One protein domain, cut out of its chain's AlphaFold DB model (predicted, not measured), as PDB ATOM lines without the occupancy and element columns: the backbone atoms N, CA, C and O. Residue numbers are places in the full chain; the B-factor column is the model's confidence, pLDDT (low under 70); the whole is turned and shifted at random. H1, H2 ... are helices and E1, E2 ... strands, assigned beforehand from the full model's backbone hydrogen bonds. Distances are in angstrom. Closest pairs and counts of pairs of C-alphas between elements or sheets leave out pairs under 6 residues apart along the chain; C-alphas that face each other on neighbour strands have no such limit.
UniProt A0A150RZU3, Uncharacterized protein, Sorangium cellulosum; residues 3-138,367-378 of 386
ATOM      1  N   THR A   3      34.550  23.507  20.075       91.88
ATOM      2  CA  THR A   3      34.029  22.519  19.128       91.88
ATOM      3  C   THR A   3      32.796  21.862  19.714       91.88
ATOM      4  O   THR A   3      32.828  21.375  20.846       91.88
ATOM      5  N   SER A   4      31.717  21.848  18.936       94.38
ATOM      6  CA  SER A   4      30.430  21.292  19.338       94.38
ATOM      7  C   SER A   4      30.122  20.013  18.571       94.38
ATOM      8  O   SER A   4      30.392  19.905  17.377       94.38
ATOM      9  N   TYR A   5      29.518  19.055  19.260       95.12
ATOM     10  CA  TYR A   5      29.044  17.800  18.696       95.12
ATOM     11  C   TYR A   5      27.591  17.572  19.087       95.12
ATOM     12  O   TYR A   5      27.131  18.024  20.136       95.12
ATOM     13  N   THR A   6      26.886  16.820  18.253       96.31
ATOM     14  CA  THR A   6      25.512  16.369  18.490       96.31
ATOM     15  C   THR A   6      25.480  14.849  18.528       96.31
ATOM     16  O   THR A   6      26.267  14.181  17.857       96.31
ATOM     17  N   PHE A   7      24.594  14.276  19.331       96.12
ATOM     18  CA  PHE A   7      24.402  12.833  19.430       96.12
ATOM     19  C   PHE A   7      22.927  12.504  19.648       96.12
ATOM     20  O   PHE A   7      22.124  13.360  20.028       96.12
ATOM     21  N   ARG A   8      22.562  11.246  19.401       96.56
ATOM     22  CA  ARG A   8      21.192  10.752  19.555       96.56
ATOM     23  C   ARG A   8      21.162   9.496  20.402       96.56
ATOM     24  O   ARG A   8      22.099   8.697  20.397       96.56
ATOM     25  N   VAL A   9      20.047   9.318  21.093       95.06
ATOM     26  CA  VAL A   9      19.631   8.036  21.653       95.06
ATOM     27  C   VAL A   9      18.482   7.538  20.795       95.06
ATOM     28  O   VAL A   9      17.533   8.278  20.546       95.06
ATOM     29  N   LEU A  10      18.585   6.308  20.315       94.38
ATOM     30  CA  LEU A  10      17.608   5.675  19.442       94.38
ATOM     31  C   LEU A  10      16.792   4.642  20.212       94.38
ATOM     32  O   LEU A  10      17.318   3.974  21.109       94.38
ATOM     33  N   ASP A  11      15.537   4.465  19.815       92.38
ATOM     34  CA  ASP A  11      14.754   3.287  20.175       92.38
ATOM     35  C   ASP A  11      15.234   2.044  19.402       92.38
ATOM     36  O   ASP A  11      16.077   2.112  18.504       92.38
ATOM     37  N   ALA A  12      14.721   0.867  19.777       89.06
ATOM     38  CA  ALA A  12      15.111  -0.405  19.163       89.06
ATOM     39  C   ALA A  12      14.788  -0.492  17.657       89.06
ATOM     40  O   ALA A  12      15.404  -1.286  16.951       89.06
ATOM     41  N   ASP A  13      13.840   0.314  17.175       90.81
ATOM     42  CA  ASP A  13      13.471   0.432  15.761       90.81
ATOM     43  C   ASP A  13      14.325   1.457  14.987       90.81
ATOM     44  O   ASP A  13      14.142   1.623  13.783       90.81
ATOM     45  N   GLY A  14      15.270   2.126  15.659       89.19
ATOM     46  CA  GLY A  14      16.151   3.137  15.077       89.19
ATOM     47  C   GLY A  14      15.571   4.553  15.047       89.19
ATOM     48  O   GLY A  14      16.266   5.474  14.616       89.19
ATOM     49  N   SER A  15      14.336   4.764  15.510       90.69
ATOM     50  CA  SER A  15      13.770   6.110  15.637       90.69
ATOM     51  C   SER A  15      14.479   6.917  16.733       90.69
ATOM     52  O   SER A  15      14.996   6.362  17.705       90.69
ATOM     53  N   VAL A  16      14.549   8.244  16.570       92.25
ATOM     54  CA  VAL A  16      15.212   9.128  17.542       92.25
ATOM     55  C   VAL A  16      14.347   9.245  18.791       92.25
ATOM     56  O   VAL A  16      13.283   9.860  18.765       92.25
ATOM     57  N   PHE A  17      14.845   8.691  19.891       92.25
ATOM     58  CA  PHE A  17      14.204   8.735  21.198       92.25
ATOM     59  C   PHE A  17      14.622   9.976  22.002       92.25
ATOM     60  O   PHE A  17      13.788  10.630  22.629       92.25
ATOM     61  N   GLY A  18      15.916  10.307  21.964       93.31
ATOM     62  CA  GLY A  18      16.507  11.433  22.681       93.31
ATOM     63  C   GLY A  18      17.586  12.133  21.865       93.31
ATOM     64  O   GLY A  18      18.220  11.530  20.993       93.31
ATOM     65  N   LYS A  19      17.805  13.413  22.156       95.56
ATOM     66  CA  LYS A  19      18.805  14.258  21.494       95.56
ATOM     67  C   LYS A  19      19.763  14.822  22.528       95.56
ATOM     68  O   LYS A  19      19.356  15.172  23.632       95.56
ATOM     69  N   GLY A  20      21.027  14.951  22.159       96.25
ATOM     70  CA  GLY A  20      22.006  15.622  22.992       96.25
ATOM     71  C   GLY A  20      23.061  16.360  22.193       96.25
ATOM     72  O   GLY A  20      23.248  16.139  20.996       96.25
ATOM     73  N   CYS A  21      23.757  17.252  22.877       96.94
ATOM     74  CA  CYS A  21      24.917  17.942  22.353       96.94
ATOM     75  C   CYS A  21      25.947  18.154  23.460       96.94
ATOM     76  O   CYS A  21      25.632  18.098  24.653       96.94
ATOM     77  N   PHE A  22      27.185  18.415  23.062       96.12
ATOM     78  CA  PHE A  22      28.215  18.896  23.971       96.12
ATOM     79  C   PHE A  22      29.203  19.803  23.246       96.12
ATOM     80  O   PHE A  22      29.360  19.712  22.030       96.12
ATOM     81  N   THR A  23      29.890  20.646  24.010       94.38
ATOM     82  CA  THR A  23      30.925  21.558  23.517       94.38
ATOM     83  C   THR A  23      32.157  21.456  24.400       94.38
ATOM     84  O   THR A  23      32.030  21.406  25.623       94.38
ATOM     85  N   TYR A  24      33.346  21.444  23.799       92.75
ATOM     86  CA  TYR A  24      34.616  21.510  24.523       92.75
ATOM     87  C   TYR A  24      35.546  22.597  23.978       92.75
ATOM     88  O   TYR A  24      35.409  23.042  22.838       92.75
ATOM     89  N   ASP A  25      36.511  23.002  24.804       90.06
ATOM     90  CA  ASP A  25      37.547  23.975  24.448       90.06
ATOM     91  C   ASP A  25      38.684  23.300  23.670       90.06
ATOM     92  O   ASP A  25      39.530  22.614  24.244       90.06
ATOM     93  N   GLY A  26      38.718  23.493  22.356       87.19
ATOM     94  CA  GLY A  26      39.724  22.911  21.471       87.19
ATOM     95  C   GLY A  26      39.232  22.813  20.027       87.19
ATOM     96  O   GLY A  26      38.040  23.005  19.784       87.19
ATOM     97  N   PRO A  27      40.130  22.554  19.064       87.06
ATOM     98  CA  PRO A  27      39.755  22.296  17.674       87.06
ATOM     99  C   PRO A  27      39.109  20.904  17.513       87.06
ATOM    100  O   PRO A  27      39.342  20.036  18.357       87.06
ATOM    101  N   PRO A  28      38.348  20.660  16.427       84.88
ATOM    102  CA  PRO A  28      37.892  19.316  16.081       84.88
ATOM    103  C   PRO A  28      39.079  18.419  15.697       84.88
ATOM    104  O   PRO A  28      40.071  18.908  15.153       84.88
ATOM    105  N   GLY A  29      38.970  17.106  15.924       82.56
ATOM    106  CA  GLY A  29      39.981  16.128  15.498       82.56
ATOM    107  C   GLY A  29      40.253  15.032  16.526       82.56
ATOM    108  O   GLY A  29      39.336  14.594  17.225       82.56
ATOM    109  N   ASP A  30      41.516  14.596  16.591       84.38
ATOM    110  CA  ASP A  30      42.007  13.598  17.543       84.38
ATOM    111  C   ASP A  30      41.876  14.121  18.983       84.38
ATOM    112  O   ASP A  30      42.611  15.012  19.416       84.38
ATOM    113  N   VAL A  31      40.924  13.575  19.734       88.44
ATOM    114  CA  VAL A  31      40.567  14.035  21.073       88.44
ATOM    115  C   VAL A  31      40.263  12.857  21.997       88.44
ATOM    116  O   VAL A  31      39.669  11.870  21.575       88.44
ATOM    117  N   ASP A  32      40.663  12.955  23.268       89.38
ATOM    118  CA  ASP A  32      40.320  12.010  24.341       89.38
ATOM    119  C   ASP A  32      39.867  12.794  25.577       89.38
ATOM    120  O   ASP A  32      40.692  13.265  26.361       89.38
ATOM    121  N   ILE A  33      38.555  12.975  25.714       89.25
ATOM    122  CA  ILE A  33      37.904  13.654  26.835       89.25
ATOM    123  C   ILE A  33      37.410  12.599  27.817       89.25
ATOM    124  O   ILE A  33      36.578  11.763  27.465       89.25
ATOM    125  N   ALA A  34      37.856  12.693  29.063       88.06
ATOM    126  CA  ALA A  34      37.280  11.996  30.201       88.06
ATOM    127  C   ALA A  34      36.904  13.030  31.266       88.06
ATOM    128  O   ALA A  34      37.771  13.729  31.788       88.06
ATOM    129  N   HIS A  35      35.619  13.127  31.591       82.50
ATOM    130  CA  HIS A  35      35.092  14.007  32.628       82.50
ATOM    131  C   HIS A  35      34.404  13.184  33.718       82.50
ATOM    132  O   HIS A  35      33.697  12.218  33.418       82.50
ATOM    133  N   LEU A  36      34.614  13.580  34.974       77.75
ATOM    134  CA  LEU A  36      34.014  12.995  36.174       77.75
ATOM    135  C   LEU A  36      33.559  14.122  37.113       77.75
ATOM    136  O   LEU A  36      34.306  15.079  37.337       77.75
ATOM    137  N   LEU A  37      32.355  14.003  37.676       70.00
ATOM    138  CA  LEU A  37      31.804  14.978  38.624       70.00
ATOM    139  C   LEU A  37      32.663  15.044  39.910       70.00
ATOM    140  O   LEU A  37      32.955  14.008  40.504       70.00
ATOM    141  N   GLY A  38      33.043  16.256  40.352       54.38
ATOM    142  CA  GLY A  38      33.838  16.493  41.579       54.38
ATOM    143  C   GLY A  38      35.347  16.726  41.376       54.38
ATOM    144  O   GLY A  38      36.125  16.536  42.306       54.38
ATOM    145  N   GLY A  39      35.767  17.105  40.166       46.75
ATOM    146  CA  GLY A  39      37.167  17.124  39.734       46.75
ATOM    147  C   GLY A  39      38.169  17.887  40.616       46.75
ATOM    148  O   GLY A  39      38.071  19.099  40.789       46.75
ATOM    149  N   ALA A  40      39.217  17.166  41.020       42.22
ATOM    150  CA  ALA A  40      40.577  17.702  41.093       42.22
ATOM    151  C   ALA A  40      41.613  16.740  40.468       42.22
ATOM    152  O   ALA A  40      42.506  17.216  39.780       42.22
ATOM    153  N   ASP A  41      41.431  15.409  40.542       46.50
ATOM    154  CA  ASP A  41      42.508  14.455  40.184       46.50
ATOM    155  C   ASP A  41      42.166  13.384  39.114       46.50
ATOM    156  O   ASP A  41      42.828  12.351  39.043       46.50
ATOM    157  N   GLY A  42      41.142  13.573  38.263       53.16
ATOM    158  CA  GLY A  42      40.676  12.481  37.376       53.16
ATOM    159  C   GLY A  42      40.134  12.826  35.986       53.16
ATOM    160  O   GLY A  42      39.754  11.909  35.261       53.16
ATOM    161  N   SER A  43      40.074  14.101  35.589       64.94
ATOM    162  CA  SER A  43      39.637  14.465  34.228       64.94
ATOM    163  C   SER A  43      40.829  14.500  33.264       64.94
ATOM    164  O   SER A  43      41.870  15.062  33.599       64.94
ATOM    165  N   ARG A  44      40.684  13.917  32.070       77.12
ATOM    166  CA  ARG A  44      41.702  13.914  31.002       77.12
ATOM    167  C   ARG A  44      41.164  14.651  29.776       77.12
ATOM    168  O   ARG A  44      39.997  14.491  29.436       77.12
ATOM    169  N   GLY A  45      42.030  15.398  29.097       83.31
ATOM    170  CA  GLY A  45      41.721  16.035  27.815       83.31
ATOM    171  C   GLY A  45      41.069  17.417  27.924       83.31
ATOM    172  O   GLY A  45      41.092  18.028  28.995       83.31
ATOM    173  N   PRO A  46      40.537  17.935  26.800       85.81
ATOM    174  CA  PRO A  46      39.864  19.228  26.734       85.81
ATOM    175  C   PRO A  46      38.732  19.411  27.744       85.81
ATOM    176  O   PRO A  46      37.989  18.482  28.062       85.81
ATOM    177  N   LYS A  47      38.562  20.653  28.205       87.94
ATOM    178  CA  LYS A  47      37.484  21.024  29.119       87.94
ATOM    179  C   LYS A  47      36.144  21.012  28.384       87.94
ATOM    180  O   LYS A  47      35.977  21.717  27.395       87.94
ATOM    181  N   LEU A  48      35.179  20.269  28.921       91.25
ATOM    182  CA  LEU A  48      33.779  20.335  28.506       91.25
ATOM    183  C   LEU A  48      33.153  21.639  29.033       91.25
ATOM    184  O   LEU A  48      33.201  21.912  30.234       91.25
ATOM    185  N   THR A  49      32.593  22.452  28.143       91.38
ATOM    186  CA  THR A  49      31.987  23.757  28.456       91.38
ATOM    187  C   THR A  49      30.470  23.744  28.373       91.38
ATOM    188  O   THR A  49      29.820  24.502  29.089       91.38
ATOM    189  N   ALA A  50      29.898  22.844  27.573       93.62
ATOM    190  CA  ALA A  50      28.463  22.608  27.524       93.62
ATOM    191  C   ALA A  50      28.166  21.116  27.368       93.62
ATOM    192  O   ALA A  50      28.900  20.382  26.709       93.62
ATOM    193  N   PHE A  51      27.061  20.683  27.964       96.12
ATOM    194  CA  PHE A  51      26.444  19.386  27.725       96.12
ATOM    195  C   PHE A  51      24.948  19.553  27.937       96.12
ATOM    196  O   PHE A  51      24.542  20.117  28.956       96.12
ATOM    197  N   TRP A  52      24.159  19.039  27.000       97.06
ATOM    198  CA  TRP A  52      22.707  18.993  27.085       97.06
ATOM    199  C   TRP A  52      22.202  17.665  26.539       97.06
ATOM    200  O   TRP A  52      22.714  17.155  25.544       97.06
ATOM    201  N   TYR A  53      21.188  17.109  27.186       96.56
ATOM    202  CA  TYR A  53      20.477  15.926  26.727       96.56
ATOM    203  C   TYR A  53      18.999  16.058  27.075       96.56
ATOM    204  O   TYR A  53      18.674  16.471  28.186       96.56
ATOM    205  N   HIS A  54      18.120  15.700  26.147       95.50
ATOM    206  CA  HIS A  54      16.682  15.686  26.368       95.50
ATOM    207  C   HIS A  54      16.040  14.431  25.781       95.50
ATOM    208  O   HIS A  54      16.318  14.046  24.641       95.50
ATOM    209  N   ASP A  55      15.114  13.849  26.540       93.25
ATOM    210  CA  ASP A  55      14.115  12.921  26.024       93.25
ATOM    211  C   ASP A  55      12.801  13.004  26.815       93.25
ATOM    212  O   ASP A  55      12.697  13.638  27.867       93.25
ATOM    213  N   SER A  56      11.778  12.330  26.291       89.81
ATOM    214  CA  SER A  56      10.421  12.340  26.854       89.81
ATOM    215  C   SER A  56      10.275  11.696  28.242       89.81
ATOM    216  O   SER A  56       9.245  11.888  28.888       89.81
ATOM    217  N   ILE A  57      11.259  10.920  28.703       89.94
ATOM    218  CA  ILE A  57      11.251  10.187  29.973       89.94
ATOM    219  C   ILE A  57      12.076  10.911  31.040       89.94
ATOM    220  O   ILE A  57      11.583  11.099  32.155       89.94
ATOM    221  N   VAL A  58      13.324  11.275  30.736       91.06
ATOM    222  CA  VAL A  58      14.231  11.906  31.709       91.06
ATOM    223  C   VAL A  58      14.055  13.419  31.772       91.06
ATOM    224  O   VAL A  58      14.499  14.034  32.737       91.06
ATOM    225  N   GLY A  59      13.404  14.024  30.774       92.12
ATOM    226  CA  GLY A  59      13.374  15.472  30.615       92.12
ATOM    227  C   GLY A  59      14.731  16.004  30.155       92.12
ATOM    228  O   GLY A  59      15.462  15.318  29.448       92.12
ATOM    229  N   THR A  60      15.060  17.235  30.543       94.94
ATOM    230  CA  THR A  60      16.299  17.907  30.130       94.94
ATOM    231  C   THR A  60      17.366  17.815  31.214       94.94
ATOM    232  O   THR A  60      17.163  18.243  32.350       94.94
ATOM    233  N   LEU A  61      18.535  17.307  30.837       94.94
ATOM    234  CA  LEU A  61      19.731  17.206  31.663       94.94
ATOM    235  C   LEU A  61      20.845  18.061  31.057       94.94
ATOM    236  O   LEU A  61      20.963  18.187  29.841       94.94
ATOM    237  N   SER A  62      21.675  18.640  31.919       94.44
ATOM    238  CA  SER A  62      22.742  19.572  31.536       94.44
ATOM    239  C   SER A  62      24.102  19.126  32.079       94.44
ATOM    240  O   SER A  62      24.199  18.111  32.769       94.44
ATOM    241  N   LEU A  63      25.159  19.904  31.829       92.88
ATOM    242  CA  LEU A  63      26.514  19.625  32.322       92.88
ATOM    243  C   LEU A  63      26.581  19.363  33.837       92.88
ATOM    244  O   LEU A  63      27.334  18.499  34.270       92.88
ATOM    245  N   LYS A  64      25.749  20.030  34.649       90.94
ATOM    246  CA  LYS A  64      25.698  19.812  36.111       90.94
ATOM    247  C   LYS A  64      25.212  18.410  36.512       90.94
ATOM    248  O   LYS A  64      25.419  17.990  37.643       90.94
ATOM    249  N   ASN A  65      24.525  17.721  35.603       93.62
ATOM    250  CA  ASN A  65      23.971  16.385  35.804       93.62
ATOM    251  C   ASN A  65      24.938  15.285  35.330       93.62
ATOM    252  O   ASN A  65      24.655  14.099  35.491       93.62
ATOM    253  N   LEU A  66      26.055  15.651  34.700       92.44
ATOM    254  CA  LEU A  66      26.976  14.713  34.075       92.44
ATOM    255  C   LEU A  66      27.915  14.103  35.123       92.44
ATOM    256  O   LEU A  66      28.843  14.751  35.598       92.44
ATOM    257  N   LEU A  67      27.678  12.842  35.484       92.19
ATOM    258  CA  LEU A  67      28.499  12.090  36.436       92.19
ATOM    259  C   LEU A  67      29.792  11.593  35.804       92.19
ATOM    260  O   LEU A  67      30.857  11.685  36.412       92.19
ATOM    261  N   SER A  68      29.688  11.055  34.590       92.44
ATOM    262  CA  SER A  68      30.846  10.710  33.782       92.44
ATOM    263  C   SER A  68      30.586  10.921  32.299       92.44
ATOM    264  O   SER A  68      29.464  10.779  31.810       92.44
ATOM    265  N   PHE A  69      31.645  11.258  31.576       94.00
ATOM    266  CA  PHE A  69      31.623  11.432  30.133       94.00
ATOM    267  C   PHE A  69      32.957  10.988  29.565       94.00
ATOM    268  O   PHE A  69      34.007  11.391  30.057       94.00
ATOM    269  N   ASN A  70      32.907  10.142  28.545       93.75
ATOM    270  CA  ASN A  70      34.073   9.686  27.816       93.75
ATOM    271  C   ASN A  70      33.805   9.875  26.332       93.75
ATOM    272  O   ASN A  70      32.866   9.282  25.802       93.75
ATOM    273  N   PHE A  71      34.637  10.667  25.674       93.69
ATOM    274  CA  PHE A  71      34.604  10.858  24.237       93.69
ATOM    275  C   PHE A  71      36.021  10.780  23.699       93.69
ATOM    276  O   PHE A  71      36.842  11.652  23.969       93.69
ATOM    277  N   THR A  72      36.295   9.727  22.943       91.25
ATOM    278  CA  THR A  72      37.542   9.584  22.209       91.25
ATOM    279  C   THR A  72      37.215   9.504  20.727       91.25
ATOM    280  O   THR A  72      36.375   8.697  20.326       91.25
ATOM    281  N   GLN A  73      37.881  10.316  19.920       86.88
ATOM    282  CA  GLN A  73      37.811  10.305  18.463       86.88
ATOM    283  C   GLN A  73      39.234  10.474  17.937       86.88
ATOM    284  O   GLN A  73      39.986  11.253  18.505       86.88
ATOM    285  N   GLY A  74      39.611   9.746  16.888       76.81
ATOM    286  CA  GLY A  74      40.888   9.959  16.207       76.81
ATOM    287  C   GLY A  74      41.467   8.717  15.544       76.81
ATOM    288  O   GLY A  74      41.017   7.605  15.815       76.81
ATOM    289  N   GLU A  75      42.459   8.900  14.673       63.06
ATOM    290  CA  GLU A  75      43.038   7.811  13.861       63.06
ATOM    291  C   GLU A  75      43.841   6.796  14.694       63.06
ATOM    292  O   GLU A  75      43.924   5.621  14.340       63.06
ATOM    293  N   GLN A  76      44.414   7.232  15.821       57.72
ATOM    294  CA  GLN A  76      45.295   6.406  16.659       57.72
ATOM    295  C   GLN A  76      44.590   5.714  17.837       57.72
ATOM    296  O   GLN A  76      45.205   4.895  18.524       57.72
ATOM    297  N   ALA A  77      43.317   6.024  18.099       63.94
ATOM    298  CA  ALA A  77      42.571   5.501  19.242       63.94
ATOM    299  C   ALA A  77      41.247   4.859  18.811       63.94
ATOM    300  O   ALA A  77      40.573   5.319  17.890       63.94
ATOM    301  N   SER A  78      40.823   3.806  19.516       81.81
ATOM    302  CA  SER A  78      39.497   3.220  19.303       81.81
ATOM    303  C   SER A  78      38.427   4.228  19.718       81.81
ATOM    304  O   SER A  78      38.195   4.442  20.910       81.81
ATOM    305  N   SER A  79      37.805   4.859  18.720       88.75
ATOM    306  CA  SER A  79      36.762   5.864  18.921       88.75
ATOM    307  C   SER A  79      35.665   5.318  19.831       88.75
ATOM    308  O   SER A  79      35.099   4.254  19.565       88.75
ATOM    309  N   ARG A  80      35.380   6.034  20.918       93.31
ATOM    310  CA  ARG A  80      34.428   5.611  21.949       93.31
ATOM    311  C   ARG A  80      33.630   6.790  22.471       93.31
ATOM    312  O   ARG A  80      34.165   7.877  22.663       93.31
ATOM    313  N   PHE A  81      32.362   6.548  22.754       95.88
ATOM    314  CA  PHE A  81      31.491   7.507  23.404       95.88
ATOM    315  C   PHE A  81      30.660   6.828  24.492       95.88
ATOM    316  O   PHE A  81      30.051   5.773  24.275       95.88
ATOM    317  N   ALA A  82      30.684   7.414  25.688       95.94
ATOM    318  CA  ALA A  82      29.913   6.971  26.837       95.94
ATOM    319  C   ALA A  82      29.553   8.141  27.747       95.94
ATOM    320  O   ALA A  82      30.375   9.021  28.004       95.94
ATOM    321  N   ILE A  83      28.337   8.104  28.275       96.25
ATOM    322  CA  ILE A  83      27.772   9.111  29.159       96.25
ATOM    323  C   ILE A  83      27.085   8.453  30.349       96.25
ATOM    324  O   ILE A  83      26.441   7.405  30.249       96.25
ATOM    325  N   ASN A  84      27.208   9.112  31.488       95.44
ATOM    326  CA  ASN A  84      26.465   8.809  32.689       95.44
ATOM    327  C   ASN A  84      25.915  10.123  33.232       95.44
ATOM    328  O   ASN A  84      26.664  10.912  33.802       95.44
ATOM    329  N   VAL A  85      24.632  10.380  33.007       94.50
ATOM    330  CA  VAL A  85      23.994  11.659  33.314       94.50
ATOM    331  C   VAL A  85      22.763  11.425  34.179       94.50
ATOM    332  O   VAL A  85      21.840  10.721  33.783       94.50
ATOM    333  N   TRP A  86      22.752  11.997  35.377       93.50
ATOM    334  CA  TRP A  86      21.696  11.794  36.365       93.50
ATOM    335  C   TRP A  86      21.403  13.078  37.123       93.50
ATOM    336  O   TRP A  86      22.293  13.884  37.402       93.50
ATOM    337  N   ASN A  87      20.144  13.254  37.506       90.62
ATOM    338  CA  ASN A  87      19.784  14.290  38.455       90.62
ATOM    339  C   ASN A  87      20.257  13.905  39.859       90.62
ATOM    340  O   ASN A  87      19.535  13.239  40.587       90.62
ATOM    341  N   VAL A  88      21.486  14.270  40.211       85.00
ATOM    342  CA  VAL A  88      22.034  14.095  41.559       85.00
ATOM    343  C   VAL A  88      21.757  15.324  42.434       85.00
ATOM    344  O   VAL A  88      21.811  16.442  41.919       85.00
ATOM    345  N   PRO A  89      21.545  15.138  43.753       83.31
ATOM    346  CA  PRO A  89      21.678  13.884  44.507       83.31
ATOM    347  C   PRO A  89      20.467  12.940  44.430       83.31
ATOM    348  O   PRO A  89      20.606  11.766  44.768       83.31
ATOM    349  N   GLU A  90      19.302  13.399  43.971       84.75
ATOM    350  CA  GLU A  90      18.041  12.652  44.096       84.75
ATOM    351  C   GLU A  90      18.037  11.327  43.314       84.75
ATOM    352  O   GLU A  90      17.349  10.380  43.688       84.75
ATOM    353  N   SER A  91      18.814  11.244  42.233       84.75
ATOM    354  CA  SER A  91      18.963  10.089  41.334       84.75
ATOM    355  C   SER A  91      17.620   9.517  40.848       84.75
ATOM    356  O   SER A  91      17.464   8.313  40.606       84.75
ATOM    357  N   THR A  92      16.627  10.401  40.715       86.19
ATOM    358  CA  THR A  92      15.248  10.064  40.341       86.19
ATOM    359  C   THR A  92      15.073   9.894  38.842       86.19
ATOM    360  O   THR A  92      14.222   9.117  38.428       86.19
ATOM    361  N   HIS A  93      15.887  10.567  38.029       90.62
ATOM    362  CA  HIS A  93      15.888  10.429  36.579       90.62
ATOM    363  C   HIS A  93      17.295  10.601  35.998       90.62
ATOM    364  O   HIS A  93      18.145  11.288  36.578       90.62
ATOM    365  N   GLY A  94      17.549   9.937  34.872       92.69
ATOM    366  CA  GLY A  94      18.864   9.902  34.244       92.69
ATOM    367  C   GLY A  94      19.036   8.791  33.214       92.69
ATOM    368  O   GLY A  94      18.148   7.962  32.996       92.69
ATOM    369  N   LEU A  95      20.209   8.795  32.590       94.12
ATOM    370  CA  LEU A  95      20.633   7.878  31.544       94.12
ATOM    371  C   LEU A  95      22.089   7.465  31.775       94.12
ATOM    372  O   LEU A  95      22.987   8.298  31.902       94.12
ATOM    373  N   THR A  96      22.334   6.162  31.718       95.19
ATOM    374  CA  THR A  96      23.671   5.605  31.512       95.19
ATOM    375  C   THR A  96      23.677   4.868  30.186       95.19
ATOM    376  O   THR A  96      22.930   3.906  29.991       95.19
ATOM    377  N   ALA A  97      24.530   5.320  29.274       94.44
ATOM    378  CA  ALA A  97      24.689   4.710  27.969       94.44
ATOM    379  C   ALA A  97      26.136   4.836  27.505       94.44
ATOM    380  O   ALA A  97      26.781   5.857  27.725       94.44
ATOM    381  N   GLY A  98      26.670   3.817  26.844       90.56
ATOM    382  CA  GLY A  98      28.050   3.904  26.385       90.56
ATOM    383  C   GLY A  98      28.491   2.772  25.492       90.56
ATOM    384  O   GLY A  98      27.678   1.946  25.085       90.56
ATOM    385  N   THR A  99      29.795   2.755  25.200       86.88
ATOM    386  CA  THR A  99      30.458   1.881  24.210       86.88
ATOM    387  C   THR A  99      30.048   2.153  22.758       86.88
ATOM    388  O   THR A  99      30.209   1.292  21.899       86.88
ATOM    389  N   ALA A 100      29.541   3.355  22.463       94.69
ATOM    390  CA  ALA A 100      29.263   3.755  21.087       94.69
ATOM    391  C   ALA A 100      30.569   4.061  20.338       94.69
ATOM    392  O   ALA A 100      31.483   4.653  20.908       94.69
ATOM    393  N   SER A 101      30.645   3.692  19.065       93.88
ATOM    394  CA  SER A 101      31.733   3.998  18.130       93.88
ATOM    395  C   SER A 101      31.140   4.289  16.742       93.88
ATOM    396  O   SER A 101      29.964   3.989  16.519       93.88
ATOM    397  N   PRO A 102      31.913   4.813  15.775       90.94
ATOM    398  CA  PRO A 102      31.415   5.023  14.413       90.94
ATOM    399  C   PRO A 102      30.825   3.765  13.750       90.94
ATOM    400  O   PRO A 102      29.946   3.881  12.902       90.94
ATOM    401  N   ALA A 103      31.279   2.568  14.143       90.19
ATOM    402  CA  ALA A 103      30.826   1.292  13.584       90.19
ATOM    403  C   ALA A 103      29.771   0.568  14.442       90.19
ATOM    404  O   ALA A 103      29.208  -0.434  14.001       90.19
ATOM    405  N   GLN A 104      29.517   1.022  15.673       93.38
ATOM    406  CA  GLN A 104      28.676   0.295  16.623       93.38
ATOM    407  C   GLN A 104      27.918   1.238  17.552       93.38
ATOM    408  O   GLN A 104      28.508   2.080  18.225       93.38
ATOM    409  N   LEU A 105      26.609   1.023  17.673       95.00
ATOM    410  CA  LEU A 105      25.797   1.743  18.645       95.00
ATOM    411  C   LEU A 105      26.059   1.258  20.078       95.00
ATOM    412  O   LEU A 105      26.111   0.053  20.346       95.00
ATOM    413  N   GLY A 106      26.154   2.204  21.008       93.94
ATOM    414  CA  GLY A 106      26.306   1.936  22.433       93.94
ATOM    415  C   GLY A 106      25.003   1.459  23.067       93.94
ATOM    416  O   GLY A 106      23.920   1.765  22.579       93.94
ATOM    417  N   VAL A 107      25.071   0.708  24.162       93.69
ATOM    418  CA  VAL A 107      23.874   0.228  24.873       93.69
ATOM    419  C   VAL A 107      23.487   1.225  25.960       93.69
ATOM    420  O   VAL A 107      24.349   1.648  26.731       93.69
ATOM    421  N   ALA A 108      22.199   1.564  26.055       92.94
ATOM    422  CA  ALA A 108      21.648   2.182  27.255       92.94
ATOM    423  C   ALA A 108      21.446   1.100  28.327       92.94
ATOM    424  O   ALA A 108      20.651   0.177  28.141       92.94
ATOM    425  N   SER A 109      22.202   1.183  29.421       91.12
ATOM    426  CA  SER A 109      22.175   0.203  30.515       91.12
ATOM    427  C   SER A 109      21.272   0.624  31.669       91.12
ATOM    428  O   SER A 109      20.822  -0.230  32.426       91.12
ATOM    429  N   ALA A 110      20.998   1.922  31.803       89.50
ATOM    430  CA  ALA A 110      20.050   2.448  32.772       89.50
ATOM    431  C   ALA A 110      19.342   3.674  32.198       89.50
ATOM    432  O   ALA A 110      19.981   4.524  31.580       89.50
ATOM    433  N   HIS A 111      18.030   3.756  32.397       89.94
ATOM    434  CA  HIS A 111      17.210   4.854  31.903       89.94
ATOM    435  C   HIS A 111      15.989   5.041  32.805       89.94
ATOM    436  O   HIS A 111      15.134   4.160  32.897       89.94
ATOM    437  N   ARG A 112      15.915   6.165  33.515       89.62
ATOM    438  CA  ARG A 112      14.911   6.383  34.562       89.62
ATOM    439  C   ARG A 112      14.251   7.743  34.395       89.62
ATOM    440  O   ARG A 112      14.946   8.731  34.198       89.62
ATOM    441  N   GLY A 113      12.929   7.782  34.528       84.62
ATOM    442  CA  GLY A 113      12.156   9.020  34.637       84.62
ATOM    443  C   GLY A 113      11.531   9.170  36.025       84.62
ATOM    444  O   GLY A 113      11.613   8.267  36.856       84.62
ATOM    445  N   ASN A 114      10.820  10.275  36.259       72.69
ATOM    446  CA  ASN A 114      10.188  10.572  37.557       72.69
ATOM    447  C   ASN A 114       9.158   9.518  38.030       72.69
ATOM    448  O   ASN A 114       8.830   9.474  39.211       72.69
ATOM    449  N   GLY A 115       8.659   8.663  37.128       67.75
ATOM    450  CA  GLY A 115       7.736   7.561  37.432       67.75
ATOM    451  C   GLY A 115       8.399   6.243  37.865       67.75
ATOM    452  O   GLY A 115       7.694   5.249  38.014       67.75
ATOM    453  N   GLY A 116       9.725   6.211  38.042       67.94
ATOM    454  CA  GLY A 116      10.482   5.013  38.412       67.94
ATOM    455  C   GLY A 116      11.290   4.413  37.259       67.94
ATOM    456  O   GLY A 116      11.457   5.015  36.196       67.94
ATOM    457  N   GLU A 117      11.858   3.229  37.496       65.88
ATOM    458  CA  GLU A 117      12.731   2.557  36.532       65.88
ATOM    459  C   GLU A 117      11.929   2.044  35.337       65.88
ATOM    460  O   GLU A 117      11.062   1.178  35.461       65.88
ATOM    461  N   LEU A 118      12.219   2.597  34.164       64.50
ATOM    462  CA  LEU A 118      11.661   2.124  32.911       64.50
ATOM    463  C   LEU A 118      12.709   1.222  32.271       64.50
ATOM    464  O   LEU A 118      13.891   1.555  32.243       64.50
ATOM    465  N   SER A 119      12.296   0.064  31.751       64.00
ATOM    466  CA  SER A 119      13.245  -0.800  31.055       64.00
ATOM    467  C   SER A 119      13.931  -0.011  29.932       64.00
ATOM    468  O   SER A 119      13.320   0.828  29.256       64.00
ATOM    469  N   CYS A 120      15.222  -0.271  29.717       76.06
ATOM    470  CA  CYS A 120      15.985   0.407  28.669       76.06
ATOM    471  C   CYS A 120      15.445   0.098  27.260       76.06
ATOM    472  O   CYS A 120      15.864   0.751  26.317       76.06
ATOM    473  N   LYS A 121      14.508  -0.862  27.118       82.38
ATOM    474  CA  LYS A 121      13.776  -1.232  25.887       82.38
ATOM    475  C   LYS A 121      14.665  -1.376  24.643       82.38
ATOM    476  O   LYS A 121      14.231  -1.113  23.533       82.38
ATOM    477  N   GLY A 122      15.914  -1.803  24.834       86.75
ATOM    478  CA  GLY A 122      16.874  -1.965  23.744       86.75
ATOM    479  C   GLY A 122      17.434  -0.659  23.174       86.75
ATOM    480  O   GLY A 122      18.086  -0.727  22.137       86.75
ATOM    481  N   ARG A 123      17.228   0.490  23.837       92.62
ATOM    482  CA  ARG A 123      17.725   1.800  23.399       92.62
ATOM    483  C   ARG A 123      19.232   1.822  23.204       92.62
ATOM    484  O   ARG A 123      19.991   1.162  23.928       92.62
ATOM    485  N   LYS A 124      19.652   2.619  22.229       95.44
ATOM    486  CA  LYS A 124      21.028   2.670  21.755       95.44
ATOM    487  C   LYS A 124      21.557   4.096  21.666       95.44
ATOM    488  O   LYS A 124      20.826   4.995  21.282       95.44
ATOM    489  N   LEU A 125      22.827   4.295  21.995       96.62
ATOM    490  CA  LEU A 125      23.529   5.572  21.867       96.62
ATOM    491  C   LEU A 125      24.275   5.620  20.531       96.62
ATOM    492  O   LEU A 125      25.074   4.725  20.244       96.62
ATOM    493  N   GLU A 126      24.044   6.659  19.735       96.12
ATOM    494  CA  GLU A 126      24.844   6.932  18.539       96.12
ATOM    495  C   GLU A 126      26.179   7.592  18.897       96.12
ATOM    496  O   GLU A 126      26.286   8.338  19.874       96.12
ATOM    497  N   PHE A 127      27.201   7.351  18.073       95.56
ATOM    498  CA  PHE A 127      28.455   8.090  18.178       95.56
ATOM    499  C   PHE A 127      28.249   9.560  17.756       95.56
ATOM    500  O   PHE A 127      27.544   9.801  16.769       95.56
ATOM    501  N   PRO A 128      28.836  10.545  18.465       95.38
ATOM    502  CA  PRO A 128      28.599  11.956  18.187       95.38
ATOM    503  C   PRO A 128      29.088  12.382  16.802       95.38
ATOM    504  O   PRO A 128      30.118  11.912  16.317       95.38
ATOM    505  N   LYS A 129      28.374  13.325  16.189       94.25
ATOM    506  CA  LYS A 129      28.739  13.974  14.925       94.25
ATOM    507  C   LYS A 129      29.108  15.428  15.180       94.25
ATOM    508  O   LYS A 129      28.499  16.068  16.039       94.25
ATOM    509  N   LEU A 130      30.094  15.934  14.441       93.12
ATOM    510  CA  LEU A 130      30.479  17.344  14.500       93.12
ATOM    511  C   LEU A 130      29.262  18.213  14.157       93.12
ATOM    512  O   LEU A 130      28.529  17.901  13.219       93.12
ATOM    513  N   ALA A 131      29.019  19.259  14.940       90.69
ATOM    514  CA  ALA A 131      27.923  20.179  14.689       90.69
ATOM    515  C   ALA A 131      28.344  21.220  13.643       90.69
ATOM    516  O   ALA A 131      29.367  21.886  13.806       90.69
ATOM    517  N   GLU A 132      27.567  21.352  12.570       82.31
ATOM    518  CA  GLU A 132      27.856  22.287  11.481       82.31
ATOM    519  C   GLU A 132      27.174  23.639  11.717       82.31
ATOM    520  O   GLU A 132      26.060  23.715  12.243       82.31
ATOM    521  N   ALA A 133      27.847  24.720  11.318       76.69
ATOM    522  CA  ALA A 133      27.242  26.045  11.287       76.69
ATOM    523  C   ALA A 133      26.121  26.079  10.240       76.69
ATOM    524  O   ALA A 133      26.247  25.508   9.156       76.69
ATOM    525  N   THR A 134      25.031  26.783  10.537       72.12
ATOM    526  CA  THR A 134      23.979  26.979   9.537       72.12
ATOM    527  C   THR A 134      24.373  28.132   8.627       72.12
ATOM    528  O   THR A 134      24.645  29.225   9.113       72.12
ATOM    529  N   THR A 135      24.361  27.911   7.314       67.31
ATOM    530  CA  THR A 135      24.516  28.981   6.323       67.31
ATOM    531  C   THR A 135      23.191  29.222   5.610       67.31
ATOM    532  O   THR A 135      22.647  28.311   4.988       67.31
ATOM    533  N   VAL A 136      22.681  30.448   5.692       70.62
ATOM    534  CA  VAL A 136      21.517  30.920   4.937       70.62
ATOM    535  C   VAL A 136      22.017  31.807   3.804       70.62
ATOM    536  O   VAL A 136      22.771  32.750   4.042       70.62
ATOM    537  N   VAL A 137      21.608  31.493   2.575       69.88
ATOM    538  CA  VAL A 137      21.863  32.318   1.390       69.88
ATOM    539  C   VAL A 137      20.538  32.941   0.972       69.88
ATOM    540  O   VAL A 137      19.650  32.241   0.492       69.88
ATOM    541  N   GLU A 138      20.395  34.244   1.170       70.12
ATOM    542  CA  GLU A 138      19.285  35.015   0.612       70.12
ATOM    543  C   GLU A 138      19.690  35.470  -0.791       70.12
ATOM    544  O   GLU A 138      20.705  36.151  -0.957       70.12
ATOM    545  N   THR A 367      25.472  31.261  10.911       75.69
ATOM    546  CA  THR A 367      25.235  31.204  12.358       75.69
ATOM    547  C   THR A 367      26.002  30.020  12.940       75.69
ATOM    548  O   THR A 367      25.788  28.874  12.529       75.69
ATOM    549  N   GLU A 368      26.911  30.285  13.884       80.19
ATOM    550  CA  GLU A 368      27.636  29.232  14.606       80.19
ATOM    551  C   GLU A 368      26.670  28.343  15.400       80.19
ATOM    552  O   GLU A 368      25.676  28.807  15.961       80.19
ATOM    553  N   PHE A 369      26.964  27.044  15.461       85.56
ATOM    554  CA  PHE A 369      26.146  26.104  16.220       85.56
ATOM    555  C   PHE A 369      26.272  26.346  17.731       85.56
ATOM    556  O   PHE A 369      27.372  26.308  18.289       85.56
ATOM    557  N   CYS A 370      25.134  26.483  18.410       85.81
ATOM    558  CA  CYS A 370      25.061  26.576  19.864       85.81
ATOM    559  C   CYS A 370      24.587  25.246  20.472       85.81
ATOM    560  O   CYS A 370      23.478  24.793  20.190       85.81
ATOM    561  N   CYS A 371      25.399  24.630  21.339       92.25
ATOM    562  CA  CYS A 371      24.927  23.527  22.174       92.25
ATOM    563  C   CYS A 371      24.174  24.075  23.394       92.25
ATOM    564  O   CYS A 371      24.774  24.372  24.432       92.25
ATOM    565  N   CYS A 372      22.855  24.196  23.271       92.50
ATOM    566  CA  CYS A 372      21.985  24.755  24.299       92.50
ATOM    567  C   CYS A 372      20.765  23.874  24.593       92.50
ATOM    568  O   CYS A 372      20.504  22.875  23.915       92.50
ATOM    569  N   GLN A 373      20.016  24.262  25.625       93.25
ATOM    570  CA  GLN A 373      18.761  23.624  26.003       93.25
ATOM    571  C   GLN A 373      17.746  23.660  24.856       93.25
ATOM    572  O   GLN A 373      17.124  22.643  24.553       93.25
ATOM    573  N   GLU A 374      17.630  24.804  24.176       90.75
ATOM    574  CA  GLU A 374      16.681  24.992  23.081       90.75
ATOM    575  C   GLU A 374      16.929  23.988  21.951       90.75
ATOM    576  O   GLU A 374      15.979  23.407  21.432       90.75
ATOM    577  N   TYR A 375      18.194  23.713  21.611       91.00
ATOM    578  CA  TYR A 375      18.546  22.739  20.574       91.00
ATOM    579  C   TYR A 375      18.025  21.326  20.891       91.00
ATOM    580  O   TYR A 375      17.466  20.657  20.020       91.00
ATOM    581  N   VAL A 376      18.200  20.853  22.131       91.88
ATOM    582  CA  VAL A 376      17.819  19.475  22.495       91.88
ATOM    583  C   VAL A 376      16.311  19.311  22.715       91.88
ATOM    584  O   VAL A 376      15.792  18.212  22.524       91.88
ATOM    585  N   GLU A 377      15.600  20.385  23.064       92.00
ATOM    586  CA  GLU A 377      14.147  20.375  23.298       92.00
ATOM    587  C   GLU A 377      13.310  20.565  22.016       92.00
ATOM    588  O   GLU A 377      12.112  20.263  22.002       92.00
ATOM    589  N   GLN A 378      13.914  21.019  20.911       83.88
ATOM    590  CA  GLN A 378      13.223  21.193  19.631       83.88
ATOM    591  C   GLN A 378      12.734  19.859  19.027       83.88
ATOM    592  O   GLN A 378      13.497  18.918  18.757       83.88
TER     593      GLN A 378
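What this domain is: This is residues 3 to 138 and 367 to 378 of the 386 residues of an uncharacterized protein of Sorangium cellulosum (UniProt A0A150RZU3). Two antiparallel sheets lie face to face as a sandwich, their strands crossed at 73 degrees, with the short helix H1 packed on the far side of the four-stranded sheet and E10 sticking out at one end. Residues 124 to 125 pair with both E1 and E9, tying the two sheets together along one side. The 148 printed residues have ten named strands, E1 to E10, and then H1; the sheets run E3 E6 E7 E8 E9 and E1 E2 E4 E5, and the class is mostly strand. The whole is compact, with a radius of gyration of the C-alphas of 14.9 A and spans of 47 by 42 by 28 A.

How they stand to each other: The larger sheet runs E3, residues 31 to 36, E6, 66 to 73, E7, 80 to 86, E8, 94 to 100, and E9, 106 to 113; it is twisted, with C-alphas up to 4.3 A off its best plane. E6 E7 E8 E9 is a meander, each strand the antiparallel neighbour of the one before. Within hydrogen-bond range are N 33 and O 71 of E3 and E6, 2.8 A, N 70 and O 82 of E6 and E7, 2.8 A, N 85 and O 95 of E7 and E8, 2.9 A, and N 96 and O 110 of E8 and E9, 2.9 A. E9 bends by 57 degrees at residue 109. The other sheet runs E1, residues 3 to 10, E2, 16 to 25, E4, 48 to 55, and E5, 59 to 62, with N 7 and O 20, 2.8 A, N 21 and O 52, 2.9 A, and N 61 and O 53, 2.8 A, within range. Between the sheets, the closest C-alphas of E5 and E7 are those of Leu 61 and Val 85, 7.2 A; E1 and E9 are near each other, with 6 pairs within 10 A. H1, residues 373 to 377, is on the second sheet, over E4, at a height over the sheet of 7.4 A; its closest C-alpha pair with E4 is Val 376 and His 54, 5.5 A. Its O i to N i+4 pair is within hydrogen-bond range. E10, residues 134 to 138, pairs with no named strand.

Where its parts are: E1 begins at C-alpha 3, (34.029, 22.519, 19.128), and is 23.5 A long; E2 is 27.7 A and E4 21.2 A. E7 is 20.2 A, E9 20.0 A. H1 ends at C-alpha 377, (14.147, 20.375, 23.298).

The domain as a whole: The C-alphas farthest apart, Asp 41 and Glu 138, are 50.3 A apart. Residues 139 to 366 are cut out, with 13.7 A between C-alphas 138 and 367. The links E3 to E4 and E9 to E10 are long. Residues 38 to 43, 75 to 77, 115 to 119, 135 and 137 are under pLDDT 70.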